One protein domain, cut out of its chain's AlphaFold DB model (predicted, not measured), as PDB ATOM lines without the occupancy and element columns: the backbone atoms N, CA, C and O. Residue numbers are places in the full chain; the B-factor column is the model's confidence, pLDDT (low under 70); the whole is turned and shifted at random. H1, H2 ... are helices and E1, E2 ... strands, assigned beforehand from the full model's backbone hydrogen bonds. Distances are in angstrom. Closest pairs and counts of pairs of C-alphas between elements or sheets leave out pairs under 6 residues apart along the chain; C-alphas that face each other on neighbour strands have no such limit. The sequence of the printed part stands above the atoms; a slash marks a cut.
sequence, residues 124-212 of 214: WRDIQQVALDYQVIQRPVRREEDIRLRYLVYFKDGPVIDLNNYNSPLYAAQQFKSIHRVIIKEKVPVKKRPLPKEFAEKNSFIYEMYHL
ATOM      1  N   TRP A 124      19.616 -26.327   9.621       92.38
ATOM      2  CA  TRP A 124      20.859 -25.595   9.342       92.38
ATOM      3  C   TRP A 124      21.375 -25.796   7.912       92.38
ATOM      4  O   TRP A 124      21.804 -24.852   7.261       92.38
ATOM      5  N   ARG A 125      21.236 -27.016   7.380       91.44
ATOM      6  CA  ARG A 125      21.603 -27.362   5.996       91.44
ATOM      7  C   ARG A 125      20.736 -26.698   4.917       91.44
ATOM      8  O   ARG A 125      21.139 -26.691   3.753       91.44
ATOM      9  N   ASP A 126      19.552 -26.212   5.277       92.44
ATOM     10  CA  ASP A 126      18.621 -25.528   4.372       92.44
ATOM     11  C   ASP A 126      18.937 -24.019   4.310       92.44
ATOM     12  O   ASP A 126      18.451 -23.303   3.434       92.44
ATOM     13  N   ILE A 127      19.831 -23.539   5.185       92.06
ATOM     14  CA  ILE A 127      20.420 -22.203   5.121       92.06
ATOM     15  C   ILE A 127      21.572 -22.230   4.116       92.06
ATOM     16  O   ILE A 127      22.541 -22.974   4.259       92.06
ATOM     17  N   GLN A 128      21.468 -21.409   3.075       93.38
ATOM     18  CA  GLN A 128      22.506 -21.267   2.060       93.38
ATOM     19  C   GLN A 128      23.715 -20.513   2.618       93.38
ATOM     20  O   GLN A 128      24.856 -20.920   2.407       93.38
ATOM     21  N   GLN A 129      23.461 -19.387   3.282       93.81
ATOM     22  CA  GLN A 129      24.489 -18.529   3.859       93.81
ATOM     23  C   GLN A 129      23.881 -17.538   4.852       93.81
ATOM     24  O   GLN A 129      22.700 -17.194   4.789       93.81
ATOM     25  N   VAL A 130      24.731 -16.996   5.709       93.25
ATOM     26  CA  VAL A 130      24.454 -15.811   6.518       93.25
ATOM     27  C   VAL A 130      25.331 -14.683   5.990       93.25
ATOM     28  O   VAL A 130      26.532 -14.871   5.810       93.25
ATOM     29  N   ALA A 131      24.759 -13.513   5.723       93.19
ATOM     30  CA  ALA A 131      25.523 -12.325   5.369       93.19
ATOM     31  C   ALA A 131      25.522 -11.326   6.527       93.19
ATOM     32  O   ALA A 131      24.465 -10.875   6.975       93.19
ATOM     33  N   LEU A 132      26.723 -10.964   6.972       91.50
ATOM     34  CA  LEU A 132      26.957  -9.786   7.791       91.50
ATOM     35  C   LEU A 132      27.143  -8.604   6.838       91.50
ATOM     36  O   LEU A 132      28.149  -8.511   6.127       91.50
ATOM     37  N   ASP A 133      26.133  -7.743   6.794       90.75
ATOM     38  CA  ASP A 133      26.124  -6.496   6.034       90.75
ATOM     39  C   ASP A 133      25.889  -5.325   6.998       90.75
ATOM     40  O   ASP A 133      25.773  -5.499   8.216       90.75
ATOM     41  N   TYR A 134      25.857  -4.107   6.477       88.06
ATOM     42  CA  TYR A 134      25.561  -2.924   7.257       88.06
ATOM     43  C   TYR A 134      24.820  -1.865   6.445       88.06
ATOM     44  O   TYR A 134      24.997  -1.712   5.235       88.06
ATOM     45  N   GLN A 135      23.983  -1.099   7.139       87.69
ATOM     46  CA  GLN A 135      23.292   0.065   6.612       87.69
ATOM     47  C   GLN A 135      23.903   1.327   7.210       87.69
ATOM     48  O   GLN A 135      23.965   1.470   8.427       87.69
ATOM     49  N   VAL A 136      24.318   2.252   6.349       86.12
ATOM     50  CA  VAL A 136      24.749   3.586   6.773       86.12
ATOM     51  C   VAL A 136      23.505   4.425   7.051       86.12
ATOM     52  O   VAL A 136      22.704   4.644   6.141       86.12
ATOM     53  N   ILE A 137      23.342   4.866   8.295       85.00
ATOM     54  CA  ILE A 137      22.241   5.723   8.746       85.00
ATOM     55  C   ILE A 137      22.575   7.190   8.463       85.00
ATOM     56  O   ILE A 137      21.728   7.923   7.954       85.00
ATOM     57  N   GLN A 138      23.816   7.612   8.728       81.88
ATOM     58  CA  GLN A 138      24.247   9.003   8.580       81.88
ATOM     59  C   GLN A 138      25.567   9.115   7.804       81.88
ATOM     60  O   GLN A 138      26.457   8.276   7.924       81.88
ATOM     61  N   ARG A 139      25.685  10.154   6.963       81.12
ATOM     62  CA  ARG A 139      26.911  10.487   6.216       81.12
ATOM     63  C   ARG A 139      27.413  11.888   6.600       81.12
ATOM     64  O   ARG A 139      26.582  12.791   6.699       81.12
ATOM     65  N   PRO A 140      28.737  12.111   6.724       79.62
ATOM     66  CA  PRO A 140      29.812  11.115   6.679       79.62
ATOM     67  C   PRO A 140      29.774  10.201   7.909       79.62
ATOM     68  O   PRO A 140      29.381  10.639   8.984       79.62
ATOM     69  N   VAL A 141      30.184   8.948   7.736       74.06
ATOM     70  CA  VAL A 141      30.166   7.957   8.815       74.06
ATOM     71  C   VAL A 141      31.324   8.243   9.770       74.06
ATOM     72  O   VAL A 141      32.470   8.301   9.327       74.06
ATOM     73  N   ARG A 142      31.041   8.494  11.049       74.50
ATOM     74  CA  ARG A 142      32.050   8.892  12.047       74.50
ATOM     75  C   ARG A 142      31.962   8.109  13.358       74.50
ATOM     76  O   ARG A 142      32.966   8.026  14.053       74.50
ATOM     77  N   ARG A 143      30.788   7.586  13.721       74.69
ATOM     78  CA  ARG A 143      30.508   6.877  14.985       74.69
ATOM     79  C   ARG A 143      29.747   5.579  14.744       74.69
ATOM     80  O   ARG A 143      29.098   5.435  13.717       74.69
ATOM     81  N   GLU A 144      29.792   4.648  15.703       72.69
ATOM     82  CA  GLU A 144      29.143   3.324  15.563       72.69
ATOM     83  C   GLU A 144      27.643   3.459  15.305       72.69
ATOM     84  O   GLU A 144      27.096   2.749  14.472       72.69
ATOM     85  N   GLU A 145      27.013   4.450  15.930       77.31
ATOM     86  CA  GLU A 145      25.601   4.805  15.763       77.31
ATOM     87  C   GLU A 145      25.227   5.189  14.318       77.31
ATOM     88  O   GLU A 145      24.068   5.062  13.922       77.31
ATOM     89  N   ASP A 146      26.201   5.612  13.504       78.50
ATOM     90  CA  ASP A 146      25.993   5.963  12.095       78.50
ATOM     91  C   ASP A 146      25.870   4.717  11.202       78.50
ATOM     92  O   ASP A 146      25.533   4.830  10.017       78.50
ATOM     93  N   ILE A 147      26.147   3.526  11.748       81.69
ATOM     94  CA  ILE A 147      26.042   2.239  11.070       81.69
ATOM     95  C   ILE A 147      25.118   1.305  11.850       81.69
ATOM     96  O   ILE A 147      25.227   1.107  13.052       81.69
ATOM     97  N   ARG A 148      24.251   0.611  11.121       85.62
ATOM     98  CA  ARG A 148      23.466  -0.497  11.654       85.62
ATOM     99  C   ARG A 148      23.895  -1.814  11.039       85.62
ATOM    100  O   ARG A 148      23.882  -1.959   9.819       85.62
ATOM    101  N   LEU A 149      24.201  -2.797  11.884       86.81
ATOM    102  CA  LEU A 149      24.416  -4.180  11.459       86.81
ATOM    103  C   LEU A 149      23.160  -4.716  10.758       86.81
ATOM    104  O   LEU A 149      22.053  -4.573  11.273       86.81
ATOM    105  N   ARG A 150      23.323  -5.381   9.619       90.25
ATOM    106  CA  ARG A 150      22.278  -6.196   8.993       90.25
ATOM    107  C   ARG A 150      22.709  -7.649   9.062       90.25
ATOM    108  O   ARG A 150      23.760  -8.006   8.533       90.25
ATOM    109  N   TYR A 151      21.908  -8.468   9.734       90.69
ATOM    110  CA  TYR A 151      22.203  -9.883   9.934       90.69
ATOM    111  C   TYR A 151      21.253 -10.694   9.059       90.69
ATOM    112  O   TYR A 151      20.143 -11.025   9.466       90.69
ATOM    113  N   LEU A 152      21.664 -10.956   7.821       92.62
ATOM    114  CA  LEU A 152      20.796 -11.516   6.790       92.62
ATOM    115  C   LEU A 152      20.978 -13.030   6.702       92.62
ATOM    116  O   LEU A 152      22.074 -13.504   6.413       92.62
ATOM    117  N   VAL A 153      19.911 -13.793   6.897       92.00
ATOM    118  CA  VAL A 153      19.894 -15.250   6.726       92.00
ATOM    119  C   VAL A 153      19.256 -15.580   5.382       92.00
ATOM    120  O   VAL A 153      18.097 -15.239   5.144       92.00
ATOM    121  N   TYR A 154      20.018 -16.226   4.500       93.44
ATOM    122  CA  TYR A 154      19.573 -16.667   3.181       93.44
ATOM    123  C   TYR A 154      19.249 -18.157   3.243       93.44
ATOM    124  O   TYR A 154      20.148 -18.983   3.420       93.44
ATOM    125  N   PHE A 155      17.977 -18.500   3.084       91.56
ATOM    126  CA  PHE A 155      17.532 -19.884   2.932       91.56
ATOM    127  C   PHE A 155      17.627 -20.301   1.461       91.56
ATOM    128  O   PHE A 155      17.505 -19.456   0.578       91.56
ATOM    129  N   LYS A 156      17.860 -21.590   1.191       90.19
ATOM    130  CA  LYS A 156      17.997 -22.111  -0.181       90.19
ATOM    131  C   LYS A 156      16.736 -21.899  -1.020       90.19
ATOM    132  O   LYS A 156      16.838 -21.425  -2.143       90.19
ATOM    133  N   ASP A 157      15.577 -22.192  -0.432       86.00
ATOM    134  CA  ASP A 157      14.270 -22.165  -1.103       86.00
ATOM    135  C   ASP A 157      13.284 -21.213  -0.398       86.00
ATOM    136  O   ASP A 157      12.077 -21.444  -0.380       86.00
ATOM    137  N   GLY A 158      13.792 -20.160   0.252       81.38
ATOM    138  CA  GLY A 158      12.993 -19.316   1.140       81.38
ATOM    139  C   GLY A 158      13.340 -17.828   1.093       81.38
ATOM    140  O   GLY A 158      14.296 -17.419   0.430       81.38
ATOM    141  N   PRO A 159      12.560 -16.992   1.801       85.12
ATOM    142  CA  PRO A 159      12.805 -15.559   1.870       85.12
ATOM    143  C   PRO A 159      14.094 -15.255   2.639       85.12
ATOM    144  O   PRO A 159      14.481 -15.986   3.544       85.12
ATOM    145  N   VAL A 160      14.735 -14.129   2.329       88.56
ATOM    146  CA  VAL A 160      15.863 -13.628   3.126       88.56
ATOM    147  C   VAL A 160      15.323 -12.969   4.390       88.56
ATOM    148  O   VAL A 160      14.477 -12.078   4.317       88.56
ATOM    149  N   ILE A 161      15.832 -13.380   5.548       88.31
ATOM    150  CA  ILE A 161      15.384 -12.874   6.847       88.31
ATOM    151  C   ILE A 161      16.470 -11.981   7.444       88.31
ATOM    152  O   ILE A 161      17.585 -12.434   7.685       88.31
ATOM    153  N   ASP A 162      16.145 -10.715   7.712       88.12
ATOM    154  CA  ASP A 162      17.017  -9.816   8.473       88.12
ATOM    155  C   ASP A 162      16.740  -9.971   9.971       88.12
ATOM    156  O   ASP A 162      15.747  -9.458  10.490       88.12
ATOM    157  N   LEU A 163      17.622 -10.694  10.660       86.31
ATOM    158  CA  LEU A 163      17.552 -10.924  12.100       86.31
ATOM    159  C   LEU A 163      17.902  -9.682  12.920       86.31
ATOM    160  O   LEU A 163      17.675  -9.696  14.121       86.31
ATOM    161  N   ASN A 164      18.426  -8.606  12.332       85.75
ATOM    162  CA  ASN A 164      18.597  -7.332  13.038       85.75
ATOM    163  C   ASN A 164      17.606  -6.269  12.550       85.75
ATOM    164  O   ASN A 164      17.872  -5.069  12.658       85.75
ATOM    165  N   ASN A 165      16.464  -6.685  11.983       82.56
ATOM    166  CA  ASN A 165      15.410  -5.761  11.579       82.56
ATOM    167  C   ASN A 165      14.812  -5.010  12.804       82.56
ATOM    168  O   ASN A 165      15.007  -5.418  13.943       82.56
ATOM    169  N   TYR A 166      14.111  -3.885  12.598       72.69
ATOM    170  CA  TYR A 166      13.574  -3.074  13.715       72.69
ATOM    171  C   TYR A 166      12.513  -3.815  14.542       72.69
ATOM    172  O   TYR A 166      12.302  -3.515  15.711       72.69
ATOM    173  N   ASN A 167      11.880  -4.804  13.922       68.06
ATOM    174  CA  ASN A 167      10.902  -5.702  14.509       68.06
ATOM    175  C   ASN A 167      11.553  -7.066  14.788       68.06
ATOM    176  O   ASN A 167      10.912  -8.102  14.622       68.06
ATOM    177  N   SER A 168      12.848  -7.096  15.107       71.69
ATOM    178  CA  SER A 168      13.527  -8.333  15.454       71.69
ATOM    179  C   SER A 168      13.279  -8.653  16.926       71.69
ATOM    180  O   SER A 168      13.261  -7.744  17.759       71.69
ATOM    181  N   PRO A 169      13.100  -9.934  17.278       68.94
ATOM    182  CA  PRO A 169      13.088 -10.373  18.667       68.94
ATOM    183  C   PRO A 169      14.479 -10.360  19.323       68.94
ATOM    184  O   PRO A 169      14.596 -10.729  20.485       68.94
ATOM    185  N   LEU A 170      15.535  -9.964  18.602       75.94
ATOM    186  CA  LEU A 170      16.890  -9.833  19.133       75.94
ATOM    187  C   LEU A 170      17.161  -8.404  19.618       75.94
ATOM    188  O   LEU A 170      17.055  -7.452  18.850       75.94
ATOM    189  N   TYR A 171      17.565  -8.269  20.885       65.81
ATOM    190  CA  TYR A 171      17.742  -6.974  21.564       65.81
ATOM    191  C   TYR A 171      19.156  -6.716  22.043       65.81
ATOM    192  O   TYR A 171      19.607  -5.575  22.069       65.81
ATOM    193  N   ALA A 172      19.836  -7.768  22.486       75.50
ATOM    194  CA  ALA A 172      21.134  -7.639  23.116       75.50
ATOM    195  C   ALA A 172      22.226  -8.190  22.208       75.50
ATOM    196  O   ALA A 172      22.085  -9.264  21.619       75.50
ATOM    197  N   ALA A 173      23.371  -7.505  22.202       79.75
ATOM    198  CA  ALA A 173      24.597  -7.967  21.561       79.75
ATOM    199  C   ALA A 173      24.904  -9.440  21.885       79.75
ATOM    200  O   ALA A 173      25.259 -10.224  21.008       79.75
ATOM    201  N   GLN A 174      24.689  -9.845  23.139       81.50
ATOM    202  CA  GLN A 174      24.925 -11.214  23.586       81.50
ATOM    203  C   GLN A 174      24.014 -12.247  22.903       81.50
ATOM    204  O   GLN A 174      24.461 -13.358  22.635       81.50
ATOM    205  N   GLN A 175      22.765 -11.897  22.589       82.88
ATOM    206  CA  GLN A 175      21.833 -12.797  21.899       82.88
ATOM    207  C   GLN A 175      22.287 -13.032  20.456       82.88
ATOM    208  O   GLN A 175      22.355 -14.177  20.013       82.88
ATOM    209  N   PHE A 176      22.707 -11.966  19.763       85.12
ATOM    210  CA  PHE A 176      23.331 -12.076  18.442       85.12
ATOM    211  C   PHE A 176      24.592 -12.936  18.478       85.12
ATOM    212  O   PHE A 176      24.724 -13.844  17.661       85.12
ATOM    213  N   LYS A 177      25.484 -12.711  19.452       87.06
ATOM    214  CA  LYS A 177      26.701 -13.517  19.631       87.06
ATOM    215  C   LYS A 177      26.379 -14.998  19.851       87.06
ATOM    216  O   LYS A 177      27.010 -15.850  19.233       87.06
ATOM    217  N   SER A 178      25.395 -15.318  20.691       86.12
ATOM    218  CA  SER A 178      24.976 -16.703  20.944       86.12
ATOM    219  C   SER A 178      24.460 -17.385  19.677       86.12
ATOM    220  O   SER A 178      24.897 -18.490  19.363       86.12
ATOM    221  N   ILE A 179      23.594 -16.717  18.911       87.50
ATOM    222  CA  ILE A 179      23.068 -17.256  17.647       87.50
ATOM    223  C   ILE A 179      24.185 -17.410  16.613       87.50
ATOM    224  O   ILE A 179      24.264 -18.433  15.936       87.50
ATOM    225  N   HIS A 180      25.086 -16.430  16.524       89.25
ATOM    226  CA  HIS A 180      26.213 -16.471  15.599       89.25
ATOM    227  C   HIS A 180      27.153 -17.646  15.885       89.25
ATOM    228  O   HIS A 180      27.542 -18.361  14.966       89.25
ATOM    229  N   ARG A 181      27.442 -17.916  17.164       89.00
ATOM    230  CA  ARG A 181      28.230 -19.087  17.579       89.00
ATOM    231  C   ARG A 181      27.578 -20.404  17.169       89.00
ATOM    232  O   ARG A 181      28.282 -21.305  16.724       89.00
ATOM    233  N   VAL A 182      26.253 -20.523  17.290       88.75
ATOM    234  CA  VAL A 182      25.526 -21.716  16.822       88.75
ATOM    235  C   VAL A 182      25.650 -21.858  15.304       88.75
ATOM    236  O   VAL A 182      25.993 -22.929  14.823       88.75
ATOM    237  N   ILE A 183      25.471 -20.773  14.550       89.56
ATOM    238  CA  ILE A 183      25.602 -20.762  13.083       89.56
ATOM    239  C   ILE A 183      26.998 -21.216  12.627       89.56
ATOM    240  O   ILE A 183      27.107 -22.041  11.719       89.56
ATOM    241  N   ILE A 184      28.058 -20.722  13.277       90.88
ATOM    242  CA  ILE A 184      29.442 -21.135  12.996       90.88
ATOM    243  C   ILE A 184      29.647 -22.611  13.347       90.88
ATOM    244  O   ILE A 184      30.198 -23.367  12.544       90.88
ATOM    245  N   LYS A 185      29.172 -23.046  14.522       90.62
ATOM    246  CA  LYS A 185      29.268 -24.442  14.980       90.62
ATOM    247  C   LYS A 185      28.621 -25.415  13.991       90.62
ATOM    248  O   LYS A 185      29.184 -26.473  13.717       90.62
ATOM    249  N   GLU A 186      27.485 -25.032  13.419       91.44
ATOM    250  CA  GLU A 186      26.735 -25.810  12.424       91.44
ATOM    251  C   GLU A 186      27.288 -25.660  10.992       91.44
ATOM    252  O   GLU A 186      26.706 -26.172  10.036       91.44
ATOM    253  N   LYS A 187      28.443 -24.994  10.834       91.56
ATOM    254  CA  LYS A 187      29.178 -24.809   9.571       91.56
ATOM    255  C   LYS A 187      28.363 -24.118   8.473       91.56
ATOM    256  O   LYS A 187      28.595 -24.348   7.284       91.56
ATOM    257  N   VAL A 188      27.425 -23.254   8.853       91.69
ATOM    258  CA  VAL A 188      26.688 -22.428   7.892       91.69
ATOM    259  C   VAL A 188      27.643 -21.362   7.332       91.69
ATOM    260  O   VAL A 188      28.281 -20.654   8.113       91.69
ATOM    261  N   PRO A 189      27.762 -21.203   5.999       92.31
ATOM    262  CA  PRO A 189      28.676 -20.227   5.414       92.31
ATOM    263  C   PRO A 189      28.345 -18.790   5.833       92.31
ATOM    264  O   PRO A 189      27.215 -18.336   5.647       92.31
ATOM    265  N   VAL A 190      29.337 -18.047   6.334       92.31
ATOM    266  CA  VAL A 190      29.189 -16.631   6.710       92.31
ATOM    267  C   VAL A 190      29.935 -15.745   5.711       92.31
ATOM    268  O   VAL A 190      31.158 -15.807   5.604       92.31
ATOM    269  N   LYS A 191      29.213 -14.885   4.989       92.62
ATOM    270  CA  LYS A 191      29.790 -13.846   4.125       92.62
ATOM    271  C   LYS A 191      29.823 -12.515   4.858       92.62
ATOM    272  O   LYS A 191      28.818 -12.085   5.413       92.62
ATOM    273  N   LYS A 192      30.972 -11.845   4.833       90.69
ATOM    274  CA  LYS A 192      31.193 -10.583   5.547       90.69
ATOM    275  C   LYS A 192      31.470  -9.478   4.533       90.69
ATOM    276  O   LYS A 192      32.404  -9.595   3.740       90.69
ATOM    277  N   ARG A 193      30.670  -8.409   4.533       88.69
ATOM    278  CA  ARG A 193      30.987  -7.207   3.753       88.69
ATOM    279  C   ARG A 193      32.144  -6.456   4.425       88.69
ATOM    280  O   ARG A 193      32.086  -6.256   5.630       88.69
ATOM    281  N   PRO A 194      33.170  -5.985   3.702       85.62
ATOM    282  CA  PRO A 194      34.246  -5.220   4.325       85.62
ATOM    283  C   PRO A 194      33.705  -4.013   5.106       85.62
ATOM    284  O   PRO A 194      32.980  -3.181   4.544       85.62
ATOM    285  N   LEU A 195      34.044  -3.936   6.397       82.00
ATOM    286  CA  LEU A 195      33.719  -2.781   7.232       82.00
ATOM    287  C   LEU A 195      34.474  -1.543   6.714       82.00
ATOM    288  O   LEU A 195      35.608  -1.679   6.237       82.00
ATOM    289  N   PRO A 196      33.880  -0.337   6.783       79.44
ATOM    290  CA  PRO A 196      34.604   0.892   6.484       79.44
ATOM    291  C   PRO A 196      35.823   1.029   7.401       79.44
ATOM    292  O   PRO A 196      35.791   0.593   8.553       79.44
ATOM    293  N   LYS A 197      36.905   1.631   6.893       76.25
ATOM    294  CA  LYS A 197      38.182   1.729   7.621       76.25
ATOM    295  C   LYS A 197      38.039   2.455   8.960       76.25
ATOM    296  O   LYS A 197      38.780   2.139   9.883       76.25
ATOM    297  N   GLU A 198      37.074   3.370   9.076       71.06
ATOM    298  CA  GLU A 198      36.788   4.098  10.316       71.06
ATOM    299  C   GLU A 198      36.210   3.206  11.438       71.06
ATOM    300  O   GLU A 198      36.272   3.587  12.598       71.06
ATOM    301  N   PHE A 199      35.701   2.006  11.122       65.38
ATOM    302  CA  PHE A 199      35.078   1.065  12.074       65.38
ATOM    303  C   PHE A 199      35.924  -0.172  12.370       65.38
ATOM    304  O   PHE A 199      35.451  -1.123  12.990       65.38
ATOM    305  N   ALA A 200      37.191  -0.162  11.958       61.12
ATOM    306  CA  ALA A 200      38.161  -1.190  12.325       61.12
ATOM    307  C   ALA A 200      38.608  -1.102  13.804       61.12
ATOM    308  O   ALA A 200      39.517  -1.824  14.219       61.12
ATOM    309  N   GLU A 201      38.006  -0.216  14.606       61.06
ATOM    310  CA  GLU A 201      38.292  -0.101  16.034       61.06
ATOM    311  C   GLU A 201      37.812  -1.346  16.799       61.06
ATOM    312  O   GLU A 201      36.643  -1.734  16.749       61.06
ATOM    313  N   LYS A 202      38.746  -1.964  17.533       62.53
ATOM    314  CA  LYS A 202      38.669  -3.329  18.087       62.53
ATOM    315  C   LYS A 202      37.582  -3.587  19.148       62.53
ATOM    316  O   LYS A 202      37.481  -4.718  19.610       62.53
ATOM    317  N   ASN A 203      36.780  -2.586  19.526       64.94
ATOM    318  CA  ASN A 203      35.900  -2.646  20.704       64.94
ATOM    319  C   ASN A 203      34.408  -2.360  20.423       64.94
ATOM    320  O   ASN A 203      33.642  -2.224  21.374       64.94
ATOM    321  N   SER A 204      33.979  -2.249  19.160       76.25
ATOM    322  CA  SER A 204      32.550  -2.081  18.831       76.25
ATOM    323  C   SER A 204      31.824  -3.426  18.734       76.25
ATOM    324  O   SER A 204      32.418  -4.427  18.325       76.25
ATOM    325  N   PHE A 205      30.522  -3.465  19.046       80.88
ATOM    326  CA  PHE A 205      29.715  -4.688  18.897       80.88
ATOM    327  C   PHE A 205      29.699  -5.155  17.438       80.88
ATOM    328  O   PHE A 205      29.782  -6.353  17.156       80.88
ATOM    329  N   ILE A 206      29.629  -4.205  16.500       80.94
ATOM    330  CA  ILE A 206      29.707  -4.499  15.068       80.94
ATOM    331  C   ILE A 206      31.052  -5.154  14.745       80.94
ATOM    332  O   ILE A 206      31.069  -6.210  14.116       80.94
ATOM    333  N   TYR A 207      32.171  -4.595  15.209       82.75
ATOM    334  CA  TYR A 207      33.484  -5.201  15.000       82.75
ATOM    335  C   TYR A 207      33.550  -6.613  15.586       82.75
ATOM    336  O   TYR A 207      33.961  -7.540  14.887       82.75
ATOM    337  N   GLU A 208      33.095  -6.805  16.824       85.25
ATOM    338  CA  GLU A 208      33.060  -8.119  17.464       85.25
ATOM    339  C   GLU A 208      32.250  -9.126  16.653       85.25
ATOM    340  O   GLU A 208      32.719 -10.234  16.466       85.25
ATOM    341  N   MET A 209      31.082  -8.769  16.111       85.56
ATOM    342  CA  MET A 209      30.288  -9.682  15.275       85.56
ATOM    343  C   MET A 209      31.002 -10.078  13.981       85.56
ATOM    344  O   MET A 209      30.878 -11.213  13.529       85.56
ATOM    345  N   TYR A 210      31.769  -9.167  13.382       85.00
ATOM    346  CA  TYR A 210      32.556  -9.461  12.182       85.00
ATOM    347  C   TYR A 210      33.798 -10.309  12.478       85.00
ATOM    348  O   TYR A 210      34.290 -10.985  11.574       85.00
ATOM    349  N   HIS A 211      34.274 -10.321  13.724       84.00
ATOM    350  CA  HIS A 211      35.475 -11.042  14.158       84.00
ATOM    351  C   HIS A 211      35.186 -12.174  15.149       84.00
ATOM    352  O   HIS A 211      36.123 -12.815  15.616       84.00
ATOM    353  N   LEU A 212      33.913 -12.437  15.456       77.38
ATOM    354  CA  LEU A 212      33.476 -13.575  16.252       77.38
ATOM    355  C   LEU A 212      33.714 -14.826  15.394       77.38
ATOM    356  O   LEU A 212      32.913 -15.165  14.527       77.38
TER     357      LEU A 212
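This is residues 124 to 212 of the 214 residues of an uncharacterized protein of Paenactinomyces guangxiensis (UniProt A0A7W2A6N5). A long two-stranded hairpin, E1 and E2, makes the length of an elongated domain; the short strand E3 sits beside E1, and two helices, H1 and H2, cover one face of the resulting sheet, running the same way. Long links outside the named elements lead from E2 to H1 and from E3 to H2. The printed part has 89 residues, with three named strands and two named helices in the order E1 E2 H1 E3 H2. The sheet's order is E2 E1 E3, mixed, and the class is mixed, helices and strands, with under half of the residues in named elements. The whole is compact, with a radius of gyration of the C-alphas of 13.2 A, and spans 38 by 23 by 23 A.

Find C-alpha 127 at (20.420, -22.203, 5.121); from there E1, residues 127 to 136, runs 26.2 A to C-alpha 136 at (24.749, 3.586, 6.773). E2, residues 147 to 155, comes back over 25.1 A. E3 is residues 190 to 192. Look next at H1, residues 173 to 185, 18.3 A long, and then at H2, residues 205 to 211, which ends with C-alpha 211 at (35.475, -11.042, 14.158).

Start at E1, the inner strand. E2 is its antiparallel neighbour at 161 degrees, and the two form a hairpin; look for N 131 and O 152, 2.8 A apart, and N 150 and O 133, also 2.8 A. E3 is parallel to E1 at 22 degrees, with N 132 and O 191 within hydrogen-bond range at 2.8 A. The edge strands E2 and E3 are apart. Residues 152 to 153 of E2 also pair, antiparallel, with residues 161 to 162. H1 and H2 are on one face of the sheet, two layers, one of strands and one of helices. H2 lies over E1 at a height over the sheet of 9.2 A, slantwise to the strands at 43 degrees to E1 on the local plane; the closest C-alphas of H2 and E2 are those of Ile 206 and Leu 149, 6.4 A apart. H1 and E1 are near each other, with 5 pairs of C-alphas within 10 A. H1 and H2 only just touch, with 3 pairs of C-alphas within 8 A, the closest being Ala 173 and Phe 205 at 6.6 A; they run the same way at a shallow tilt of 14 degrees. In H1 and H2 every O i to N i+4 pair is within hydrogen-bond range.

The two C-alphas farthest apart are those of Arg 125 and Pro 140, 39.3 A. The printed part has no cut. The links from E2 to H1, 17 residues, and from E3 to H2, 12 residues, are long. Confidence is under 70 at residues 167, 169, 171 and 199 to 203.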